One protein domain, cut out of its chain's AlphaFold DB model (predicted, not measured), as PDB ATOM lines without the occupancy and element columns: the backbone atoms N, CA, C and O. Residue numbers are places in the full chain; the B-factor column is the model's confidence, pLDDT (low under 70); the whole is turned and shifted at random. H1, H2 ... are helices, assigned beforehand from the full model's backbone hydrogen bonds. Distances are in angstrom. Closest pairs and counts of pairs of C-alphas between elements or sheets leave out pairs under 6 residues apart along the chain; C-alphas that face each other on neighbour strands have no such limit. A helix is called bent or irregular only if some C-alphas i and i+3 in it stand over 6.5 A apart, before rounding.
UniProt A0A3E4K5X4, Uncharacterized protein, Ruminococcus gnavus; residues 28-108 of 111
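This is residues 28 to 108 of the 111 residues of an uncharacterized protein of Ruminococcus gnavus (UniProt A0A3E4K5X4). One very long helix, H2, makes the long axis of an open, Z-like shape: the bent helix H1 opens away from the first residues of H2 as the other limb of a V, and past the last residues of H2 the backbone folds back, with the short helix H3 beside H2 on the side away from H1. Residues 28 to 48, of which 30 to 48 belong to H1, stick out free. The printed part has 81 residues with three named helices, in the order H1, H2, H3, and no named strand; the class is all helix. The whole is extended, with a radius of gyration of the C-alphas of 20.1 A, and spans 61 by 29 by 10 A.

H2, residues 55 to 93, is the longest helix with 39 residues and measures 56.3 A from its first to its last C-alpha, from Asp 55 at (44.021, 143.269, 111.059) to Gly 93 at (6.464, 133.665, 151.870). H1, residues 30 to 51, was assigned as one helix by its hydrogen bonds but is bent: C-alphas 41 and 44 are 7.1 A apart. Its arms are H1a, residues 30 to 41, 16.5 A long and beginning with C-alpha 30 at (32.697, 120.645, 139.293), and H1b, residues 44 to 51, 10.6 A long. H3, residues 103 to 108, measures 8.7 A and ends with C-alpha 108 at (17.998, 147.132, 140.872).

H2 touches H3 with residues 81 to 85 alone, and the closest C-alphas, those of Leu 81 and Ile 107, are 7.2 A apart. The two form a helical hairpin, running opposite ways at a shallow tilt of 18 degrees. H1b and H2 are close but not clearly touching, with the C-alphas of Val 50 and Lys 58 closest at 6.2 A. They run opposite ways at a steep tilt of 45 degrees. H1a and H1b stand at a steep tilt of 43 degrees. H1a is apart from H2 and from H3, and H1b is apart from H3. In H1a, H1b, H2 and H3 every O i to N i+4 pair is within hydrogen-bond range.

The outline is a rod, and the two C-alphas farthest apart, those of Thr 54 and Gly 95, are 61.4 A from each other. Residues 63 to 77 of H2 also stand free. The printed part has no cut. The link from H1 to H2 is tight, with 3 residues, and the link from H2 to H3 is short, with 9 residues. The mean pLDDT of the printed part is 91.6, that of H3 is 83, and no printed residue is under 70.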
ATOM      1  N   GLN A  28      31.912 125.713 144.738       82.12
ATOM      2  CA  GLN A  28      32.845 125.185 143.754       82.12
ATOM      3  C   GLN A  28      32.141 124.079 142.972       82.12
ATOM      4  O   GLN A  28      32.156 122.915 143.368       82.12
ATOM      5  N   LEU A  29      31.467 124.462 141.887       89.88
ATOM      6  CA  LEU A  29      30.758 123.513 141.032       89.88
ATOM      7  C   LEU A  29      31.761 122.770 140.131       89.88
ATOM      8  O   LEU A  29      32.511 123.432 139.401       89.88
ATOM      9  N   PRO A  30      31.790 121.425 140.138       92.69
ATOM     10  CA  PRO A  30      32.697 120.645 139.293       92.69
ATOM     11  C   PRO A  30      32.567 120.975 137.802       92.69
ATOM     12  O   PRO A  30      33.563 121.018 137.080       92.69
ATOM     13  N   GLU A  31      31.349 121.253 137.341       94.62
ATOM     14  CA  GLU A  31      31.041 121.616 135.960       94.62
ATOM     15  C   GLU A  31      31.677 122.956 135.585       94.62
ATOM     16  O   GLU A  31      32.296 123.067 134.526       94.62
ATOM     17  N   TYR A  32      31.600 123.948 136.479       90.06
ATOM     18  CA  TYR A  32      32.252 125.243 136.286       90.06
ATOM     19  C   TYR A  32      33.775 125.088 136.243       90.06
ATOM     20  O   TYR A  32      34.427 125.602 135.337       90.06
ATOM     21  N   GLN A  33      34.352 124.311 137.162       92.25
ATOM     22  CA  GLN A  33      35.793 124.046 137.165       92.25
ATOM     23  C   GLN A  33      36.257 123.344 135.884       92.25
ATOM     24  O   GLN A  33      37.324 123.663 135.358       92.25
ATOM     25  N   LYS A  34      35.465 122.395 135.369       95.69
ATOM     26  CA  LYS A  34      35.741 121.718 134.100       95.69
ATOM     27  C   LYS A  34      35.706 122.702 132.929       95.69
ATOM     28  O   LYS A  34      36.672 122.750 132.172       95.69
ATOM     29  N   ALA A  35      34.650 123.509 132.821       95.00
ATOM     30  CA  ALA A  35      34.504 124.505 131.762       95.00
ATOM     31  C   ALA A  35      35.630 125.553 131.791       95.00
ATOM     32  O   ALA A  35      36.194 125.884 130.751       95.00
ATOM     33  N   MET A  36      36.021 126.023 132.980       93.62
ATOM     34  CA  MET A  36      37.135 126.962 133.142       93.62
ATOM     35  C   MET A  36      38.464 126.356 132.687       93.62
ATOM     36  O   MET A  36      39.210 126.998 131.950       93.62
ATOM     37  N   LYS A  37      38.760 125.111 133.082       95.88
ATOM     38  CA  LYS A  37      39.976 124.410 132.639       95.88
ATOM     39  C   LYS A  37      40.013 124.245 131.122       95.88
ATOM     40  O   LYS A  37      41.057 124.467 130.519       95.88
ATOM     41  N   GLU A  38      38.887 123.880 130.517       97.06
ATOM     42  CA  GLU A  38      38.775 123.748 129.066       97.06
ATOM     43  C   GLU A  38      38.994 125.098 128.367       97.06
ATOM     44  O   GLU A  38      39.865 125.181 127.501       97.06
ATOM     45  N   LYS A  39      38.330 126.177 128.815       95.19
ATOM     46  CA  LYS A  39      38.545 127.544 128.295       95.19
ATOM     47  C   LYS A  39      40.028 127.930 128.340       95.19
ATOM     48  O   LYS A  39      40.586 128.334 127.323       95.19
ATOM     49  N   PHE A  40      40.684 127.763 129.490       95.56
ATOM     50  CA  PHE A  40      42.098 128.119 129.645       95.56
ATOM     51  C   PHE A  40      43.046 127.240 128.827       95.56
ATOM     52  O   PHE A  40      44.088 127.719 128.390       95.56
ATOM     53  N   SER A  41      42.688 125.979 128.567       97.50
ATOM     54  CA  SER A  41      43.493 125.107 127.702       97.50
ATOM     55  C   SER A  41      43.533 125.586 126.246       97.50
ATOM     56  O   SER A  41      44.538 125.383 125.567       97.50
ATOM     57  N   TYR A  42      42.482 126.275 125.786       96.88
ATOM     58  CA  TYR A  42      42.402 126.846 124.440       96.88
ATOM     59  C   TYR A  42      42.947 128.273 124.340       96.88
ATOM     60  O   TYR A  42      43.204 128.728 123.228       96.88
ATOM     61  N   GLN A  43      43.166 128.971 125.459       95.19
ATOM     62  CA  GLN A  43      43.691 130.339 125.460       95.19
ATOM     63  C   GLN A  43      44.978 130.513 124.623       95.19
ATOM     64  O   GLN A  43      44.978 131.387 123.757       95.19
ATOM     65  N   PRO A  44      46.039 129.694 124.774       96.62
ATOM     66  CA  PRO A  44      47.253 129.882 123.973       96.62
ATOM     67  C   PRO A  44      47.020 129.624 122.476       96.62
ATOM     68  O   PRO A  44      47.606 130.296 121.631       96.62
ATOM     69  N   ILE A  45      46.136 128.678 122.136       96.88
ATOM     70  CA  ILE A  45      45.777 128.366 120.744       96.88
ATOM     71  C   ILE A  45      45.018 129.548 120.133       96.88
ATOM     72  O   ILE A  45      45.293 129.945 119.001       96.88
ATOM     73  N   TYR A  46      44.088 130.129 120.891       94.69
ATOM     74  CA  TYR A  46      43.347 131.324 120.504       94.69
ATOM     75  C   TYR A  46      44.289 132.505 120.252       94.69
ATOM     76  O   TYR A  46      44.229 133.104 119.182       94.69
ATOM     77  N   GLU A  47      45.197 132.792 121.187       93.75
ATOM     78  CA  GLU A  47      46.164 133.888 121.066       93.75
ATOM     79  C   GLU A  47      47.055 133.721 119.827       93.75
ATOM     80  O   GLU A  47      47.210 134.671 119.056       93.75
ATOM     81  N   GLN A  48      47.573 132.513 119.575       96.00
ATOM     82  CA  GLN A  48      48.356 132.232 118.370       96.00
ATOM     83  C   GLN A  48      47.522 132.429 117.097       96.00
ATOM     84  O   GLN A  48      47.954 133.119 116.177       96.00
ATOM     85  N   THR A  49      46.310 131.867 117.059       95.00
ATOM     86  CA  THR A  49      45.429 131.949 115.886       95.00
ATOM     87  C   THR A  49      45.086 133.402 115.559       95.00
ATOM     88  O   THR A  49      45.117 133.795 114.399       95.00
ATOM     89  N   VAL A  50      44.803 134.226 116.573       93.69
ATOM     90  CA  VAL A  50      44.523 135.659 116.402       93.69
ATOM     91  C   VAL A  50      45.757 136.432 115.924       93.69
ATOM     92  O   VAL A  50      45.613 137.385 115.161       93.69
ATOM     93  N   CYS A  51      46.971 136.037 116.324       92.25
ATOM     94  CA  CYS A  51      48.204 136.659 115.827       92.25
ATOM     95  C   CYS A  51      48.447 136.417 114.330       92.25
ATOM     96  O   CYS A  51      49.113 137.228 113.691       92.25
ATOM     97  N   GLU A  52      47.924 135.323 113.778       95.38
ATOM     98  CA  GLU A  52      48.078 134.951 112.367       95.38
ATOM     99  C   GLU A  52      46.978 135.549 111.458       95.38
ATOM    100  O   GLU A  52      47.067 135.454 110.233       95.38
ATOM    101  N   MET A  53      45.945 136.177 112.036       95.00
ATOM    102  CA  MET A  53      44.845 136.819 111.303       95.00
ATOM    103  C   MET A  53      45.251 138.150 110.658       95.00
ATOM    104  O   MET A  53      46.185 138.820 111.097       95.00
ATOM    105  N   THR A  54      44.487 138.587 109.649       96.50
ATOM    106  CA  THR A  54      44.586 139.971 109.161       96.50
ATOM    107  C   THR A  54      44.045 140.957 110.200       96.50
ATOM    108  O   THR A  54      43.194 140.604 111.022       96.50
ATOM    109  N   ASP A  55      44.474 142.220 110.132       95.50
ATOM    110  CA  ASP A  55      44.021 143.269 111.059       95.50
ATOM    111  C   ASP A  55      42.491 143.441 111.057       95.50
ATOM    112  O   ASP A  55      41.867 143.632 112.101       95.50
ATOM    113  N   GLU A  56      41.861 143.316 109.886       95.94
ATOM    114  CA  GLU A  56      40.407 143.424 109.728       95.94
ATOM    115  C   GLU A  56      39.672 142.266 110.418       95.94
ATOM    116  O   GLU A  56      38.679 142.483 111.114       95.94
ATOM    117  N   GLN A  57      40.172 141.036 110.267       96.44
ATOM    118  CA  GLN A  57      39.614 139.850 110.924       96.44
ATOM    119  C   GLN A  57      39.793 139.928 112.439       96.44
ATOM    120  O   GLN A  57      38.842 139.704 113.191       96.44
ATOM    121  N   LYS A  58      40.995 140.307 112.878       95.50
ATOM    122  CA  LYS A  58      41.333 140.486 114.285       95.50
ATOM    123  C   LYS A  58      40.417 141.510 114.950       95.50
ATOM    124  O   LYS A  58      39.818 141.200 115.975       95.50
ATOM    125  N   CYS A  59      40.191 142.661 114.312       95.31
ATOM    126  CA  CYS A  59      39.275 143.684 114.817       95.31
ATOM    127  C   CYS A  59      37.848 143.149 115.036       95.31
ATOM    128  O   CYS A  59      37.204 143.490 116.031       95.31
ATOM    129  N   VAL A  60      37.330 142.329 114.115       96.44
ATOM    130  CA  VAL A  60      35.983 141.748 114.239       96.44
ATOM    131  C   VAL A  60      35.930 140.727 115.376       96.44
ATOM    132  O   VAL A  60      35.006 140.770 116.190       96.44
ATOM    133  N   ILE A  61      36.919 139.832 115.451       95.69
ATOM    134  CA  ILE A  61      36.974 138.766 116.458       95.69
ATOM    135  C   ILE A  61      37.167 139.337 117.861       95.69
ATOM    136  O   ILE A  61      36.406 138.984 118.756       95.69
ATOM    137  N   GLU A  62      38.121 140.247 118.062       94.50
ATOM    138  CA  GLU A  62      38.366 140.873 119.366       94.50
ATOM    139  C   GLU A  62      37.132 141.633 119.855       94.50
ATOM    140  O   GLU A  62      36.744 141.509 121.017       94.50
ATOM    141  N   LYS A  63      36.447 142.353 118.955       97.19
ATOM    142  CA  LYS A  63      35.198 143.038 119.298       97.19
ATOM    143  C   LYS A  63      34.108 142.056 119.721       97.19
ATOM    144  O   LYS A  63      33.426 142.305 120.711       97.19
ATOM    145  N   TYR A  64      33.921 140.960 118.989       97.12
ATOM    146  CA  TYR A  64      32.910 139.961 119.335       97.12
ATOM    147  C   TYR A  64      33.231 139.241 120.650       97.12
ATOM    148  O   TYR A  64      32.340 139.070 121.483       97.12
ATOM    149  N   VAL A  65      34.492 138.857 120.866       95.62
ATOM    150  CA  VAL A  65      34.941 138.220 122.113       95.62
ATOM    151  C   VAL A  65      34.736 139.164 123.293       95.62
ATOM    152  O   VAL A  65      34.093 138.765 124.260       95.62
ATOM    153  N   GLY A  66      35.154 140.428 123.182       96.19
ATOM    154  CA  GLY A  66      34.934 141.424 124.234       96.19
ATOM    155  C   GLY A  66      33.449 141.639 124.550       96.19
ATOM    156  O   GLY A  66      33.064 141.666 125.715       96.19
ATOM    157  N   LEU A  67      32.587 141.707 123.528       98.19
ATOM    158  CA  LEU A  67      31.133 141.788 123.728       98.19
ATOM    159  C   LEU A  67      30.557 140.522 124.376       98.19
ATOM    160  O   LEU A  67      29.633 140.619 125.179       98.19
ATOM    161  N   THR A  68      31.095 139.347 124.048       96.62
ATOM    162  CA  THR A  68      30.682 138.073 124.651       96.62
ATOM    163  C   THR A  68      31.045 138.032 126.133       96.62
ATOM    164  O   THR A  68      30.221 137.628 126.951       96.62
ATOM    165  N   GLU A  69      32.244 138.488 126.503       94.44
ATOM    166  CA  GLU A  69      32.675 138.561 127.903       94.44
ATOM    167  C   GLU A  69      31.853 139.579 128.697       94.44
ATOM    168  O   GLU A  69      31.377 139.257 129.786       94.44
ATOM    169  N   GLN A  70      31.589 140.753 128.118       95.56
ATOM    170  CA  GLN A  70      30.705 141.750 128.720       95.56
ATOM    171  C   GLN A  70      29.277 141.208 128.908       95.56
ATOM    172  O   GLN A  70      28.666 141.418 129.953       95.56
ATOM    173  N   CYS A  71      28.734 140.494 127.917       96.00
ATOM    174  CA  CYS A  71      27.414 139.872 128.023       96.00
ATOM    175  C   CYS A  71      27.379 138.835 129.154       96.00
ATOM    176  O   CYS A  71      26.462 138.852 129.969       96.00
ATOM    177  N   ALA A  72      28.402 137.982 129.249       92.44
ATOM    178  CA  ALA A  72      28.504 136.980 130.305       92.44
ATOM    179  C   ALA A  72      28.617 137.612 131.707       92.44
ATOM    180  O   ALA A  72      28.036 137.102 132.666       92.44
ATOM    181  N   GLU A  73      29.342 138.725 131.850       89.88
ATOM    182  CA  GLU A  73      29.398 139.485 133.105       89.88
ATOM    183  C   GLU A  73      28.008 139.996 133.506       89.88
ATOM    184  O   GLU A  73      27.577 139.797 134.645       89.88
ATOM    185  N   GLU A  74      27.274 140.581 132.560       92.44
ATOM    186  CA  GLU A  74      25.921 141.096 132.779       92.44
ATOM    187  C   GLU A  74      24.901 139.993 133.102       92.44
ATOM    188  O   GLU A  74      24.054 140.161 133.983       92.44
ATOM    189  N   GLU A  75      25.009 138.828 132.463       93.00
ATOM    190  CA  GLU A  75      24.189 137.652 132.772       93.00
ATOM    191  C   GLU A  75      24.458 137.130 134.189       93.00
ATOM    192  O   GLU A  75      23.518 136.885 134.950       93.00
ATOM    193  N   ASN A  76      25.731 137.024 134.586       88.94
ATOM    194  CA  ASN A  76      26.119 136.620 135.941       88.94
ATOM    195  C   ASN A  76      25.617 137.622 136.991       88.94
ATOM    196  O   ASN A  76      25.076 137.243 138.034       88.94
ATOM    197  N   GLN A  77      25.758 138.913 136.696       84.69
ATOM    198  CA  GLN A  77      25.269 140.024 137.503       84.69
ATOM    199  C   GLN A  77      23.746 139.947 137.697       84.69
ATOM    200  O   GLN A  77      23.260 140.065 138.829       84.69
ATOM    201  N   GLN A  78      22.999 139.715 136.617       89.75
ATOM    202  CA  GLN A  78      21.548 139.562 136.640       89.75
ATOM    203  C   GLN A  78      21.119 138.319 137.429       89.75
ATOM    204  O   GLN A  78      20.254 138.427 138.298       89.75
ATOM    205  N   ALA A  79      21.740 137.163 137.183       90.25
ATOM    206  CA  ALA A  79      21.437 135.915 137.882       90.25
ATOM    207  C   ALA A  79      21.700 136.023 139.392       90.25
ATOM    208  O   ALA A  79      20.893 135.561 140.199       90.25
ATOM    209  N   TYR A  80      22.784 136.698 139.787       87.44
ATOM    210  CA  TYR A  80      23.087 136.961 141.191       87.44
ATOM    211  C   TYR A  80      21.995 137.799 141.869       87.44
ATOM    212  O   TYR A  80      21.490 137.415 142.925       87.44
ATOM    213  N   LEU A  81      21.600 138.929 141.264       86.81
ATOM    214  CA  LEU A  81      20.538 139.779 141.819       86.81
ATOM    215  C   LEU A  81      19.196 139.043 141.860       86.81
ATOM    216  O   LEU A  81      18.475 139.158 142.852       86.81
ATOM    217  N   GLN A  82      18.880 138.254 140.832       89.75
ATOM    218  CA  GLN A  82      17.667 137.441 140.805       89.75
ATOM    219  C   GLN A  82      17.660 136.416 141.944       89.75
ATOM    220  O   GLN A  82      16.678 136.335 142.675       89.75
ATOM    221  N   GLY A  83      18.774 135.720 142.184       90.25
ATOM    222  CA  GLY A  83      18.898 134.800 143.315       90.25
ATOM    223  C   GLY A  83      18.671 135.481 144.672       90.25
ATOM    224  O   GLY A  83      18.078 134.887 145.574       90.25
ATOM    225  N   MET A  84      19.079 136.747 144.823       86.06
ATOM    226  CA  MET A  84      18.793 137.532 146.033       86.06
ATOM    227  C   MET A  84      17.306 137.871 146.167       86.06
ATOM    228  O   MET A  84      16.748 137.747 147.259       86.06
ATOM    229  N   VAL A  85      16.658 138.276 145.072       88.75
ATOM    230  CA  VAL A  85      15.208 138.520 145.037       88.75
ATOM    231  C   VAL A  85      14.453 137.252 145.429       88.75
ATOM    232  O   VAL A  85      13.603 137.300 146.320       88.75
ATOM    233  N   ASP A  86      14.801 136.116 144.826       92.44
ATOM    234  CA  ASP A  86      14.153 134.829 145.074       92.44
ATOM    235  C   ASP A  86      14.307 134.403 146.539       92.44
ATOM    236  O   ASP A  86      13.336 133.988 147.173       92.44
ATOM    237  N   MET A  87      15.499 134.584 147.120       90.75
ATOM    238  CA  MET A  87      15.754 134.311 148.536       90.75
ATOM    239  C   MET A  87      14.904 135.200 149.456       90.75
ATOM    240  O   MET A  87      14.264 134.700 150.384       90.75
ATOM    241  N   LEU A  88      14.830 136.507 149.190       87.69
ATOM    242  CA  LEU A  88      14.010 137.427 149.984       87.69
ATOM    243  C   LEU A  88      12.519 137.092 149.888       87.69
ATOM    244  O   LEU A  88      11.815 137.129 150.901       87.69
ATOM    245  N   LEU A  89      12.034 136.738 148.696       88.81
ATOM    246  CA  LEU A  89      10.653 136.306 148.486       88.81
ATOM    247  C   LEU A  89      10.357 134.983 149.200       88.81
ATOM    248  O   LEU A  89       9.309 134.871 149.832       88.81
ATOM    249  N   LEU A  90      11.286 134.021 149.182       93.94
ATOM    250  CA  LEU A  90      11.173 132.762 149.925       93.94
ATOM    251  C   LEU A  90      11.058 133.007 151.440       93.94
ATOM    252  O   LEU A  90      10.170 132.462 152.103       93.94
ATOM    253  N   LEU A  91      11.914 133.869 151.997       91.19
ATOM    254  CA  LEU A  91      11.849 134.254 153.411       91.19
ATOM    255  C   LEU A  91      10.560 135.017 153.743       91.19
ATOM    256  O   LEU A  91      10.014 134.875 154.837       91.19
ATOM    257  N   SER A  92      10.049 135.812 152.801       89.25
ATOM    258  CA  SER A  92       8.781 136.514 152.983       89.25
ATOM    259  C   SER A  92       7.587 135.569 152.974       89.25
ATOM    260  O   SER A  92       6.721 135.669 153.841       89.25
ATOM    261  N   GLY A  93       7.537 134.648 152.010       91.31
ATOM    262  CA  GLY A  93       6.464 133.665 151.870       91.31
ATOM    263  C   GLY A  93       6.407 132.672 153.032       91.31
ATOM    264  O   GLY A  93       5.328 132.216 153.392       91.31
ATOM    265  N   SER A  94       7.547 132.395 153.670       94.50
ATOM    266  CA  SER A  94       7.632 131.589 154.898       94.50
ATOM    267  C   SER A  94       7.319 132.367 156.185       94.50
ATOM    268  O   SER A  94       7.306 131.780 157.265       94.50
ATOM    269  N   GLY A  95       7.055 133.675 156.099       92.12
ATOM    270  CA  GLY A  95       6.729 134.519 157.251       92.12
ATOM    271  C   GLY A  95       7.927 134.910 158.125       92.12
ATOM    272  O   GLY A  95       7.733 135.534 159.167       92.12
ATOM    273  N   ILE A  96       9.155 134.584 157.705       92.00
ATOM    274  CA  ILE A  96      10.399 134.915 158.420       92.00
ATOM    275  C   ILE A  96      10.711 136.409 158.294       92.00
ATOM    276  O   ILE A  96      11.160 137.045 159.248       92.00
ATOM    277  N   LEU A  97      10.465 136.981 157.113       85.94
ATOM    278  CA  LEU A  97      10.758 138.377 156.803       85.94
ATOM    279  C   LEU A  97       9.511 139.099 156.283       85.94
ATOM    280  O   LEU A  97       8.673 138.524 155.601       85.94
ATOM    281  N   LYS A  98       9.404 140.401 156.556       83.88
ATOM    282  CA  LYS A  98       8.484 141.286 155.830       83.88
ATOM    283  C   LYS A  98       9.271 142.093 154.815       83.88
ATOM    284  O   LYS A  98      10.083 142.939 155.194       83.88
ATOM    285  N   VAL A  99       9.009 141.842 153.540       80.56
ATOM    286  CA  VAL A  99       9.679 142.527 152.436       80.56
ATOM    287  C   VAL A  99       8.821 143.715 151.972       80.56
ATOM    288  O   VAL A  99       7.606 143.569 151.839       80.56
ATOM    289  N   PRO A 100       9.400 144.916 151.785       80.12
ATOM    290  CA  PRO A 100       8.653 146.087 151.343       80.12
ATOM    291  C   PRO A 100       8.214 145.950 149.881       80.12
ATOM    292  O   PRO A 100       8.894 145.329 149.066       80.12
ATOM    293  N   SER A 101       7.101 146.594 149.530       80.12
ATOM    294  CA  SER A 101       6.518 146.547 148.180       80.12
ATOM    295  C   SER A 101       7.431 147.114 147.085       80.12
ATOM    296  O   SER A 101       7.306 146.721 145.932       80.12
ATOM    297  N   ASN A 102       8.375 147.994 147.432       84.31
ATOM    298  CA  ASN A 102       9.361 148.576 146.515       84.31
ATOM    299  C   ASN A 102      10.729 147.864 146.527       84.31
ATOM    300  O   ASN A 102      11.714 148.428 146.050       84.31
ATOM    301  N   MET A 103      10.816 146.648 147.078       84.50
ATOM    302  CA  MET A 103      12.064 145.878 147.174       84.50
ATOM    303  C   MET A 103      12.759 145.698 145.817       84.50
ATOM    304  O   MET A 103      13.965 145.909 145.731       84.50
ATOM    305  N   LEU A 104      12.007 145.400 144.753       82.25
ATOM    306  CA  LEU A 104      12.574 145.212 143.414       82.25
ATOM    307  C   LEU A 104      13.304 146.463 142.912       82.25
ATOM    308  O   LEU A 104      14.402 146.364 142.373       82.25
ATOM    309  N   GLU A 105      12.728 147.644 143.135       84.50
ATOM    310  CA  GLU A 105      13.343 148.912 142.732       84.50
ATOM    311  C   GLU A 105      14.604 149.218 143.546       84.50
ATOM    312  O   GLU A 105      15.571 149.738 142.998       84.50
ATOM    313  N   LYS A 106      14.637 148.835 144.829       81.44
ATOM    314  CA  LYS A 106      15.837 148.970 145.668       81.44
ATOM    315  C   LYS A 106      16.960 148.025 145.230       81.44
ATOM    316  O   LYS A 106      18.105 148.450 145.179       81.44
ATOM    317  N   ILE A 107      16.653 146.777 144.873       81.56
ATOM    318  CA  ILE A 107      17.672 145.789 144.468       81.56
ATOM    319  C   ILE A 107      18.266 146.107 143.094       81.56
ATOM    320  O   ILE A 107      19.458 145.906 142.879       81.56
ATOM    321  N   LYS A 108      17.477 146.663 142.168       81.12
ATOM    322  CA  LYS A 108      17.998 147.132 140.872       81.12
ATOM    323  C   LYS A 108      19.090 148.198 141.020       81.12
ATOM    324  O   LYS A 108      19.944 148.302 140.148       81.12
TER     325      LYS A 108